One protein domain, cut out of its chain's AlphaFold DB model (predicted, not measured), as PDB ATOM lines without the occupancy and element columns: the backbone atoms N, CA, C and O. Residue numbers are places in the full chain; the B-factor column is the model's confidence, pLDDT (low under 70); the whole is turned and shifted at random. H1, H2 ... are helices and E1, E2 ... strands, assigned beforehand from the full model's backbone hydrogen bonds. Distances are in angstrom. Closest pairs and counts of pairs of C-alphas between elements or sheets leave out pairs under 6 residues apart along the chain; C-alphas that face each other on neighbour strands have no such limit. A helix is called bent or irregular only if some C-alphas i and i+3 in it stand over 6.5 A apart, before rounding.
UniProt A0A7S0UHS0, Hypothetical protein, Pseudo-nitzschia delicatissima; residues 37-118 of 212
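Overview. This is residues 37 to 118 of the 212 residues of the protein "Hypothetical protein" of Pseudo-nitzschia delicatissima (UniProt A0A7S0UHS0). A strongly twisted sheet of four strands makes a slab, and two helices gather beyond its E1 edge, H2 offset to one side and H1 meeting H2 near one end as a corner. The 82 printed residues run H1, E1, H2, E2, E3, E4; the mixed sheet has the order E1, E2, E4, E3. The class is mixed, helices and strands, and the whole is compact, with a radius of gyration of the C-alphas of 12.6 A and spans of 34 by 29 by 19 A.

Arrangement. Begin with H1, residues 43 to 51, and look on to H2, residues 61 to 74: they touch, H2 with residues 70 to 74 alone, and the closest C-alphas, of Pro 50 and Ala 74, are 5.1 A apart. Their steep tilt of 68 degrees, the same way, is only just short of about perpendicular. H1 is irregular, with C-alphas 46 and 49 at 7.3 A, and H2 only just, with 66 and 69 at 7.0 A. In H1, 2 of 5 O i to N i+4 pairs and 2 of 6 O i to N i+3 pairs are within hydrogen-bond range; in H2, 8 of 10 O i to N i+4 pairs are. Neither helix is on the sheet, H1 only just, with 4 pairs of C-alphas within 10 A. E1, residues 54 to 57, and E2, residues 80 to 85, are parallel at 21 degrees, with N 55 and O 81 at 2.8 A; E1, H2 and E2 form a strand-helix-strand unit, parallel strands joined through a helix, with a right-handed crossover. E4, residues 103 to 110, is antiparallel to E2, with N 82 and O 108 at 2.8 A, and forms a hairpin with E3, residues 96 to 100, with N 105 and O 98 at 2.7 A.

Along the chain. Find C-alpha 43 at (82.799, 76.891, 41.261), where H1 begins its 12.1 A. H2 measures 19.6 A, E2 16.0 A and E4 21.9 A, ending at C-alpha 110, (78.761, 92.392, 56.021).

Size, cuts and confidence. The farthest C-alphas, of Glu 41 and Met 118, are 37.2 A apart. The printed part has no cut, and no link is long. Look for low pLDDT, under 70, at residues 113 to 118.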
ATOM      1  N   LEU A  37      74.090  77.749  42.336       95.06
ATOM      2  CA  LEU A  37      74.274  78.296  43.683       95.06
ATOM      3  C   LEU A  37      73.646  77.426  44.781       95.06
ATOM      4  O   LEU A  37      73.916  77.660  45.960       95.06
ATOM      5  N   MET A  38      72.829  76.434  44.429       93.94
ATOM      6  CA  MET A  38      72.272  75.456  45.367       93.94
ATOM      7  C   MET A  38      73.234  74.296  45.640       93.94
ATOM      8  O   MET A  38      73.071  73.611  46.650       93.94
ATOM      9  N   ASP A  39      74.237  74.095  44.784       94.25
ATOM     10  CA  ASP A  39      75.317  73.132  44.991       94.25
ATOM     11  C   ASP A  39      76.489  73.793  45.742       94.25
ATOM     12  O   ASP A  39      77.161  74.648  45.167       94.25
ATOM     13  N   PRO A  40      76.787  73.414  46.999       91.25
ATOM     14  CA  PRO A  40      77.870  74.012  47.786       91.25
ATOM     15  C   PRO A  40      79.275  73.733  47.238       91.25
ATOM     16  O   PRO A  40      80.222  74.421  47.623       91.25
ATOM     17  N   GLU A  41      79.427  72.714  46.391       93.50
ATOM     18  CA  GLU A  41      80.704  72.347  45.773       93.50
ATOM     19  C   GLU A  41      80.923  73.056  44.429       93.50
ATOM     20  O   GLU A  41      81.948  72.853  43.772       93.50
ATOM     21  N   SER A  42      79.992  73.924  44.023       94.62
ATOM     22  CA  SER A  42      80.062  74.594  42.735       94.62
ATOM     23  C   SER A  42      81.198  75.630  42.662       94.62
ATOM     24  O   SER A  42      81.592  76.227  43.677       94.62
ATOM     25  N   PRO A  43      81.729  75.909  41.453       93.38
ATOM     26  CA  PRO A  43      82.799  76.891  41.261       93.38
ATOM     27  C   PRO A  43      82.464  78.274  41.836       93.38
ATOM     28  O   PRO A  43      83.346  78.968  42.350       93.38
ATOM     29  N   ALA A  44      81.182  78.658  41.815       95.25
ATOM     30  CA  ALA A  44      80.694  79.881  42.440       95.25
ATOM     31  C   ALA A  44      81.121  79.995  43.912       95.25
ATOM     32  O   ALA A  44      81.715  81.004  44.309       95.25
ATOM     33  N   TRP A  45      80.867  78.956  44.712       95.19
ATOM     34  CA  TRP A  45      81.161  78.949  46.146       95.19
ATOM     35  C   TRP A  45      82.627  78.714  46.467       95.19
ATOM     36  O   TRP A  45      83.111  79.235  47.471       95.19
ATOM     37  N   LEU A  46      83.341  77.961  45.633       93.38
ATOM     38  CA  LEU A  46      84.748  77.651  45.873       93.38
ATOM     39  C   LEU A  46      85.674  78.815  45.503       93.38
ATOM     40  O   LEU A  46      86.631  79.093  46.228       93.38
ATOM     41  N   GLU A  47      85.387  79.529  44.410       92.81
ATOM     42  CA  GLU A  47      86.339  80.481  43.829       92.81
ATOM     43  C   GLU A  47      85.881  81.941  43.845       92.81
ATOM     44  O   GLU A  47      86.720  82.840  43.989       92.81
ATOM     45  N   HIS A  48      84.582  82.201  43.672       94.38
ATOM     46  CA  HIS A  48      84.082  83.533  43.311       94.38
ATOM     47  C   HIS A  48      83.407  84.268  44.469       94.38
ATOM     48  O   HIS A  48      83.812  85.380  44.816       94.38
ATOM     49  N   VAL A  49      82.428  83.651  45.127       94.94
ATOM     50  CA  VAL A  49      81.742  84.253  46.281       94.94
ATOM     51  C   VAL A  49      82.711  84.559  47.435       94.94
ATOM     52  O   VAL A  49      82.661  85.669  47.969       94.94
ATOM     53  N   PRO A  50      83.670  83.680  47.797       94.12
ATOM     54  CA  PRO A  50      84.610  83.945  48.885       94.12
ATOM     55  C   PRO A  50      85.516  85.163  48.662       94.12
ATOM     56  O   PRO A  50      86.070  85.670  49.636       94.12
ATOM     57  N   ARG A  51      85.726  85.602  47.417       93.38
ATOM     58  CA  ARG A  51      86.567  86.764  47.079       93.38
ATOM     59  C   ARG A  51      85.758  88.023  46.766       93.38
ATOM     60  O   ARG A  51      86.348  89.076  46.521       93.38
ATOM     61  N   ALA A  52      84.431  87.919  46.744       94.88
ATOM     62  CA  ALA A  52      83.558  89.028  46.415       94.88
ATOM     63  C   ALA A  52      83.649  90.130  47.480       94.88
ATOM     64  O   ALA A  52      83.630  89.872  48.682       94.88
ATOM     65  N   THR A  53      83.745  91.375  47.015       95.00
ATOM     66  CA  THR A  53      83.683  92.582  47.862       95.00
ATOM     67  C   THR A  53      82.329  93.275  47.763       95.00
ATOM     68  O   THR A  53      81.952  94.030  48.660       95.00
ATOM     69  N   ILE A  54      81.608  93.016  46.670       96.06
ATOM     70  CA  ILE A  54      80.242  93.448  46.419       96.06
ATOM     71  C   ILE A  54      79.488  92.238  45.864       96.06
ATOM     72  O   ILE A  54      79.989  91.576  44.955       96.06
ATOM     73  N   LEU A  55      78.301  91.969  46.397       97.00
ATOM     74  CA  LEU A  55      77.362  90.973  45.895       97.00
ATOM     75  C   LEU A  55      76.041  91.661  45.574       97.00
ATOM     76  O   LEU A  55      75.505  92.399  46.396       97.00
ATOM     77  N   THR A  56      75.513  91.402  44.387       96.56
ATOM     78  CA  THR A  56      74.181  91.837  43.960       96.56
ATOM     79  C   THR A  56      73.365  90.599  43.654       96.56
ATOM     80  O   THR A  56      73.818  89.746  42.893       96.56
ATOM     81  N   MET A  57      72.189  90.481  44.255       96.12
ATOM     82  CA  MET A  57      71.369  89.279  44.174       96.12
ATOM     83  C   MET A  57      69.926  89.650  43.872       96.12
ATOM     84  O   MET A  57      69.380  90.579  44.469       96.12
ATOM     85  N   TYR A  58      69.304  88.880  42.989       94.75
ATOM     86  CA  TYR A  58      67.889  88.989  42.667       94.75
ATOM     87  C   TYR A  58      67.265  87.598  42.761       94.75
ATOM     88  O   TYR A  58      67.187  86.862  41.784       94.75
ATOM     89  N   PHE A  59      66.894  87.212  43.981       95.00
ATOM     90  CA  PHE A  59      66.280  85.919  44.270       95.00
ATOM     91  C   PHE A  59      64.987  86.125  45.054       95.00
ATOM     92  O   PHE A  59      64.872  87.056  45.851       95.00
ATOM     93  N   ALA A  60      64.037  85.209  44.875       94.94
ATOM     94  CA  ALA A  60      62.877  85.118  45.753       94.94
ATOM     95  C   ALA A  60      63.298  84.746  47.187       94.94
ATOM     96  O   ALA A  60      64.360  84.152  47.401       94.94
ATOM     97  N   THR A  61      62.430  85.028  48.162       94.50
ATOM     98  CA  THR A  61      62.652  84.736  49.590       94.50
ATOM     99  C   THR A  61      63.145  83.311  49.846       94.50
ATOM    100  O   THR A  61      64.105  83.121  50.591       94.50
ATOM    101  N   ASP A  62      62.553  82.311  49.187       95.06
ATOM    102  CA  ASP A  62      62.938  80.902  49.339       95.06
ATOM    103  C   ASP A  62      64.365  80.630  48.843       95.06
ATOM    104  O   ASP A  62      65.105  79.853  49.447       95.06
ATOM    105  N   GLY A  63      64.766  81.285  47.749       94.56
ATOM    106  CA  GLY A  63      66.126  81.211  47.220       94.56
ATOM    107  C   GLY A  63      67.124  81.835  48.191       94.56
ATOM    108  O   GLY A  63      68.107  81.191  48.555       94.56
ATOM    109  N   LEU A  64      66.817  83.038  48.690       95.69
ATOM    110  CA  LEU A  64      67.624  83.730  49.699       95.69
ATOM    111  C   LEU A  64      67.791  82.884  50.967       95.69
ATOM    112  O   LEU A  64      68.902  82.738  51.470       95.69
ATOM    113  N   GLN A  65      66.713  82.263  51.453       96.06
ATOM    114  CA  GLN A  65      66.748  81.410  52.640       96.06
ATOM    115  C   GLN A  65      67.663  80.190  52.463       96.06
ATOM    116  O   GLN A  65      68.354  79.808  53.408       96.06
ATOM    117  N   LYS A  66      67.684  79.588  51.266       95.62
ATOM    118  CA  LYS A  66      68.542  78.435  50.953       95.62
ATOM    119  C   LYS A  66      70.015  78.816  50.837       95.62
ATOM    120  O   LYS A  66      70.855  78.100  51.371       95.62
ATOM    121  N   ILE A  67      70.333  79.937  50.184       95.56
ATOM    122  CA  ILE A  67      71.732  80.351  49.981       95.56
ATOM    123  C   ILE A  67      72.348  81.030  51.207       95.56
ATOM    124  O   ILE A  67      73.570  81.049  51.348       95.56
ATOM    125  N   LYS A  68      71.521  81.573  52.110       95.12
ATOM    126  CA  LYS A  68      71.956  82.254  53.337       95.12
ATOM    127  C   LYS A  68      73.055  81.503  54.111       95.12
ATOM    128  O   LYS A  68      74.102  82.112  54.327       95.12
ATOM    129  N   PRO A  69      72.894  80.227  54.522       95.44
ATOM    130  CA  PRO A  69      73.935  79.523  55.278       95.44
ATOM    131  C   PRO A  69      75.269  79.429  54.521       95.44
ATOM    132  O   PRO A  69      76.333  79.548  55.131       95.44
ATOM    133  N   TYR A  70      75.228  79.273  53.195       95.31
ATOM    134  CA  TYR A  70      76.431  79.219  52.363       95.31
ATOM    135  C   TYR A  70      77.109  80.587  52.258       95.31
ATOM    136  O   TYR A  70      78.331  80.669  52.380       95.31
ATOM    137  N   LEU A  71      76.336  81.674  52.140       95.12
ATOM    138  CA  LEU A  71      76.860  83.044  52.202       95.12
ATOM    139  C   LEU A  71      77.546  83.323  53.541       95.12
ATOM    140  O   LEU A  71      78.684  83.790  53.559       95.12
ATOM    141  N   GLU A  72      76.887  83.005  54.656       94.00
ATOM    142  CA  GLU A  72      77.432  83.218  56.003       94.00
ATOM    143  C   GLU A  72      78.747  82.456  56.205       94.00
ATOM    144  O   GLU A  72      79.705  82.986  56.777       94.00
ATOM    145  N   GLN A  73      78.826  81.226  55.689       93.50
ATOM    146  CA  GLN A  73      80.037  80.416  55.729       93.50
ATOM    147  C   GLN A  73      81.145  80.983  54.828       93.50
ATOM    148  O   GLN A  73      82.279  81.143  55.284       93.50
ATOM    149  N   ALA A  74      80.837  81.308  53.570       93.62
ATOM    150  CA  ALA A  74      81.808  81.771  52.577       93.62
ATOM    151  C   ALA A  74      82.397  83.153  52.912       93.62
ATOM    152  O   ALA A  74      83.578  83.422  52.645       93.62
ATOM    153  N   LEU A  75      81.582  84.021  53.520       93.06
ATOM    154  CA  LEU A  75      81.933  85.391  53.895       93.06
ATOM    155  C   LEU A  75      82.410  85.518  55.348       93.06
ATOM    156  O   LEU A  75      82.677  86.626  55.821       93.06
ATOM    157  N   ARG A  76      82.548  84.408  56.080       91.62
ATOM    158  CA  ARG A  76      83.019  84.429  57.467       91.62
ATOM    159  C   ARG A  76      84.400  85.083  57.572       91.62
ATOM    160  O   ARG A  76      85.357  84.655  56.932       91.62
ATOM    161  N   GLY A  77      84.503  86.107  58.422       88.94
ATOM    162  CA  GLY A  77      85.745  86.858  58.640       88.94
ATOM    163  C   GLY A  77      86.136  87.791  57.488       88.94
ATOM    164  O   GLY A  77      87.271  88.262  57.454       88.94
ATOM    165  N   LYS A  78      85.225  88.049  56.543       91.75
ATOM    166  CA  LYS A  78      85.444  88.923  55.384       91.75
ATOM    167  C   LYS A  78      84.518  90.125  55.426       91.75
ATOM    168  O   LYS A  78      83.515  90.120  56.133       91.75
ATOM    169  N   LYS A  79      84.865  91.139  54.634       92.94
ATOM    170  CA  LYS A  79      84.054  92.339  54.433       92.94
ATOM    171  C   LYS A  79      83.422  92.303  53.049       92.94
ATOM    172  O   LYS A  79      84.149  92.139  52.069       92.94
ATOM    173  N   CYS A  80      82.105  92.448  52.972       94.81
ATOM    174  CA  CYS A  80      81.378  92.409  51.707       94.81
ATOM    175  C   CYS A  80      80.128  93.289  51.767       94.81
ATOM    176  O   CYS A  80      79.371  93.236  52.731       94.81
ATOM    177  N   LYS A  81      79.890  94.072  50.719       96.00
ATOM    178  CA  LYS A  81      78.652  94.835  50.550       96.00
ATOM    179  C   LYS A  81      77.650  93.998  49.780       96.00
ATOM    180  O   LYS A  81      77.931  93.610  48.651       96.00
ATOM    181  N   ILE A  82      76.492  93.735  50.357       96.81
ATOM    182  CA  ILE A  82      75.490  92.855  49.762       96.81
ATOM    183  C   ILE A  82      74.245  93.679  49.453       96.81
ATOM    184  O   ILE A  82      73.736  94.394  50.310       96.81
ATOM    185  N   PHE A  83      73.760  93.564  48.225       97.00
ATOM    186  CA  PHE A  83      72.528  94.173  47.749       97.00
ATOM    187  C   PHE A  83      71.567  93.052  47.360       97.00
ATOM    188  O   PHE A  83      71.864  92.270  46.455       97.00
ATOM    189  N   ALA A  84      70.435  92.959  48.053       96.38
ATOM    190  CA  ALA A  84      69.345  92.058  47.698       96.38
ATOM    191  C   ALA A  84      68.196  92.878  47.102       96.38
ATOM    192  O   ALA A  84      67.632  93.745  47.769       96.38
ATOM    193  N   CYS A  85      67.885  92.628  45.837       95.06
ATOM    194  CA  CYS A  85      66.835  93.325  45.106       95.06
ATOM    195  C   CYS A  85      65.517  92.540  45.201       95.06
ATOM    196  O   CYS A  85      65.498  91.319  45.050       95.06
ATOM    197  N   GLY A  86      64.407  93.237  45.440       93.94
ATOM    198  CA  GLY A  86      63.050  92.690  45.528       93.94
ATOM    199  C   GLY A  86      62.674  92.149  46.907       93.94
ATOM    200  O   GLY A  86      61.632  92.523  47.441       93.94
ATOM    201  N   TYR A  87      63.513  91.294  47.499       95.50
ATOM    202  CA  TYR A  87      63.227  90.652  48.786       95.50
ATOM    203  C   TYR A  87      64.389  90.808  49.779       95.50
ATOM    204  O   TYR A  87      65.552  90.694  49.383       95.50
ATOM    205  N   PRO A  88      64.108  91.037  51.077       95.50
ATOM    206  CA  PRO A  88      65.144  91.103  52.099       95.50
ATOM    207  C   PRO A  88      65.699  89.711  52.409       95.50
ATOM    208  O   PRO A  88      64.983  88.710  52.371       95.50
ATOM    209  N   MET A  89      66.970  89.656  52.806       95.62
ATOM    210  CA  MET A  89      67.581  88.435  53.325       95.62
ATOM    211  C   MET A  89      66.905  88.020  54.646       95.62
ATOM    212  O   MET A  89      66.930  88.794  55.611       95.62
ATOM    213  N   PRO A  90      66.327  86.808  54.745       93.62
ATOM    214  CA  PRO A  90      65.604  86.393  55.942       93.62
ATOM    215  C   PRO A  90      66.484  86.386  57.193       93.62
ATOM    216  O   PRO A  90      67.508  85.706  57.247       93.62
ATOM    217  N   GLY A  91      66.068  87.103  58.236       91.56
ATOM    218  CA  GLY A  91      66.765  87.155  59.525       91.56
ATOM    219  C   GLY A  91      68.077  87.944  59.519       91.56
ATOM    220  O   GLY A  91      68.876  87.757  60.433       91.56
ATOM    221  N   TRP A  92      68.327  88.763  58.497       92.69
ATOM    222  CA  TRP A  92      69.319  89.835  58.555       92.69
ATOM    223  C   TRP A  92      68.601  91.181  58.611       92.69
ATOM    224  O   TRP A  92      67.616  91.391  57.902       92.69
ATOM    225  N   ASP A  93      69.145  92.107  59.392       89.69
ATOM    226  CA  ASP A  93      68.663  93.484  59.436       89.69
ATOM    227  C   ASP A  93      69.393  94.309  58.374       89.69
ATOM    228  O   ASP A  93      70.623  94.394  58.360       89.69
ATOM    229  N   SER A  94      68.634  94.879  57.441       91.12
ATOM    230  CA  SER A  94      69.187  95.731  56.387       91.12
ATOM    231  C   SER A  94      69.510  97.115  56.946       91.12
ATOM    232  O   SER A  94      68.689  97.694  57.654       91.12
ATOM    233  N   GLN A  95      70.684  97.668  56.618       91.69
ATOM    234  CA  GLN A  95      71.045  99.020  57.062       91.69
ATOM    235  C   GLN A  95      70.371 100.113  56.227       91.69
ATOM    236  O   GLN A  95      70.096 101.191  56.745       91.69
ATOM    237  N   ILE A  96      70.137  99.862  54.936       89.81
ATOM    238  CA  ILE A  96      69.491 100.816  54.029       89.81
ATOM    239  C   ILE A  96      68.489 100.054  53.172       89.81
ATOM    240  O   ILE A  96      68.827  99.030  52.580       89.81
ATOM    241  N   VAL A  97      67.279 100.594  53.076       92.31
ATOM    242  CA  VAL A  97      66.263 100.133  52.133       92.31
ATOM    243  C   VAL A  97      65.936 101.294  51.207       92.31
ATOM    244  O   VAL A  97      65.416 102.316  51.650       92.31
ATOM    245  N   GLU A  98      66.275 101.146  49.932       92.06
ATOM    246  CA  GLU A  98      65.931 102.100  48.876       92.06
ATOM    247  C   GLU A  98      64.870 101.477  47.966       92.06
ATOM    248  O   GLU A  98      64.779 100.259  47.870       92.06
ATOM    249  N   THR A  99      64.026 102.276  47.317       92.62
ATOM    250  CA  THR A  99      63.027 101.768  46.366       92.62
ATOM    251  C   THR A  99      63.267 102.405  45.010       92.62
ATOM    252  O   THR A  99      63.237 103.628  44.886       92.62
ATOM    253  N   VAL A 100      63.506 101.572  43.998       88.75
ATOM    254  CA  VAL A 100      63.768 101.993  42.619       88.75
ATOM    255  C   VAL A 100      62.763 101.289  41.720       88.75
ATOM    256  O   VAL A 100      62.717 100.064  41.709       88.75
ATOM    257  N   LEU A 101      61.954 102.055  40.980       90.75
ATOM    258  CA  LEU A 101      60.881 101.521  40.123       90.75
ATOM    259  C   LEU A 101      59.952 100.548  40.876       90.75
ATOM    260  O   LEU A 101      59.668  99.456  40.397       90.75
ATOM    261  N   ASP A 102      59.541 100.929  42.089       90.62
ATOM    262  CA  ASP A 102      58.727 100.114  43.008       90.62
ATOM    263  C   ASP A 102      59.364  98.784  43.461       90.62
ATOM    264  O   ASP A 102      58.723  97.985  44.143       90.62
ATOM    265  N   ILE A 103      60.651  98.563  43.170       91.81
ATOM    266  CA  ILE A 103      61.417  97.406  43.638       91.81
ATOM    267  C   ILE A 103      62.297  97.837  44.820       91.81
ATOM    268  O   ILE A 103      63.141  98.729  44.665       91.81
ATOM    269  N   PRO A 104      62.144  97.229  46.010       94.19
ATOM    270  CA  PRO A 104      63.009  97.525  47.142       94.19
ATOM    271  C   PRO A 104      64.403  96.919  46.936       94.19
ATOM    272  O   PRO A 104      64.552  95.788  46.478       94.19
ATOM    273  N   ILE A 105      65.438  97.662  47.304       96.12
ATOM    274  CA  ILE A 105      66.835  97.235  47.321       96.12
ATOM    275  C   ILE A 105      67.297  97.282  48.772       96.12
ATOM    276  O   ILE A 105      67.358  98.346  49.389       96.12
ATOM    277  N   HIS A 106      67.622  96.115  49.312       96.75
ATOM    278  CA  HIS A 106      68.098  95.939  50.675       96.75
ATOM    279  C   HIS A 106      69.620  95.887  50.685       96.75
ATOM    280  O   HIS A 106      70.230  95.009  50.070       96.75
ATOM    281  N   PHE A 107      70.235  96.821  51.398       96.31
ATOM    282  CA  PHE A 107      71.677  96.890  51.576       96.31
ATOM    283  C   PHE A 107      72.102  96.239  52.894       96.31
ATOM    284  O   PHE A 107      71.488  96.484  53.939       96.31
ATOM    285  N   TYR A 108      73.177  95.455  52.826       95.38
ATOM    286  CA  TYR A 108      73.844  94.834  53.962       95.38
ATOM    287  C   TYR A 108      75.353  95.107  53.916       95.38
ATOM    288  O   TYR A 108      76.017  94.731  52.948       95.38
ATOM    289  N   ASP A 109      75.921  95.719  54.957       94.31
ATOM    290  CA  ASP A 109      77.380  95.852  55.105       94.31
ATOM    291  C   ASP A 109      77.948  94.718  55.976       94.31
ATOM    292  O   ASP A 109      78.012  94.803  57.203       94.31
ATOM    293  N   TRP A 110      78.315  93.605  55.338       92.38
ATOM    294  CA  TRP A 110      78.761  92.392  56.021       92.38
ATOM    295  C   TRP A 110      80.186  92.526  56.558       92.38
ATOM    296  O   TRP A 110      81.110  92.888  55.826       92.38
ATOM    297  N   GLY A 111      80.382  92.159  57.828       86.81
ATOM    298  CA  GLY A 111      81.696  92.145  58.480       86.81
ATOM    299  C   GLY A 111      82.278  93.534  58.761       86.81
ATOM    300  O   GLY A 111      83.476  93.653  59.038       86.81
ATOM    301  N   ASN A 112      81.462  94.588  58.669       82.81
ATOM    302  CA  ASN A 112      81.857  95.950  58.991       82.81
ATOM    303  C   ASN A 112      81.055  96.479  60.189       82.81
ATOM    304  O   ASN A 112      79.994  97.083  60.047       82.81
ATOM    305  N   ASP A 113      81.588  96.252  61.389       66.00
ATOM    306  CA  ASP A 113      80.908  96.568  62.655       66.00
ATOM    307  C   ASP A 113      80.688  98.077  62.886       66.00
ATOM    308  O   ASP A 113      79.900  98.471  63.742       66.00
ATOM    309  N   GLU A 114      81.356  98.940  62.115       57.78
ATOM    310  CA  GLU A 114      81.308 100.395  62.291       57.78
ATOM    311  C   GLU A 114      79.996 101.033  61.794       57.78
ATOM    312  O   GLU A 114      79.616 102.099  62.279       57.78
ATOM    313  N   ILE A 115      79.263 100.394  60.869       50.97
ATOM    314  CA  ILE A 115      78.030 100.969  60.286       50.97
ATOM    315  C   ILE A 115      76.775 100.621  61.102       50.97
ATOM    316  O   ILE A 115      75.815 101.394  61.114       50.97
ATOM    317  N   ASN A 116      76.800  99.542  61.893       47.94
ATOM    318  CA  ASN A 116      75.677  99.163  62.764       47.94
ATOM    319  C   ASN A 116      75.391 100.170  63.902       47.94
ATOM    320  O   ASN A 116      74.418  99.998  64.631       47.94
ATOM    321  N   MET A 117      76.190 101.235  64.055       39.78
ATOM    322  CA  MET A 117      75.971 102.300  65.046       39.78
ATOM    323  C   MET A 117      75.312 103.582  64.502       39.78
ATOM    324  O   MET A 117      75.114 104.517  65.275       39.78
ATOM    325  N   MET A 118      74.958 103.662  63.211       40.00
ATOM    326  CA  MET A 118      74.395 104.887  62.607       40.00
ATOM    327  C   MET A 118      72.901 104.844  62.254       40.00
ATOM    328  O   MET A 118      72.407 105.773  61.619       40.00
TER     329      MET A 118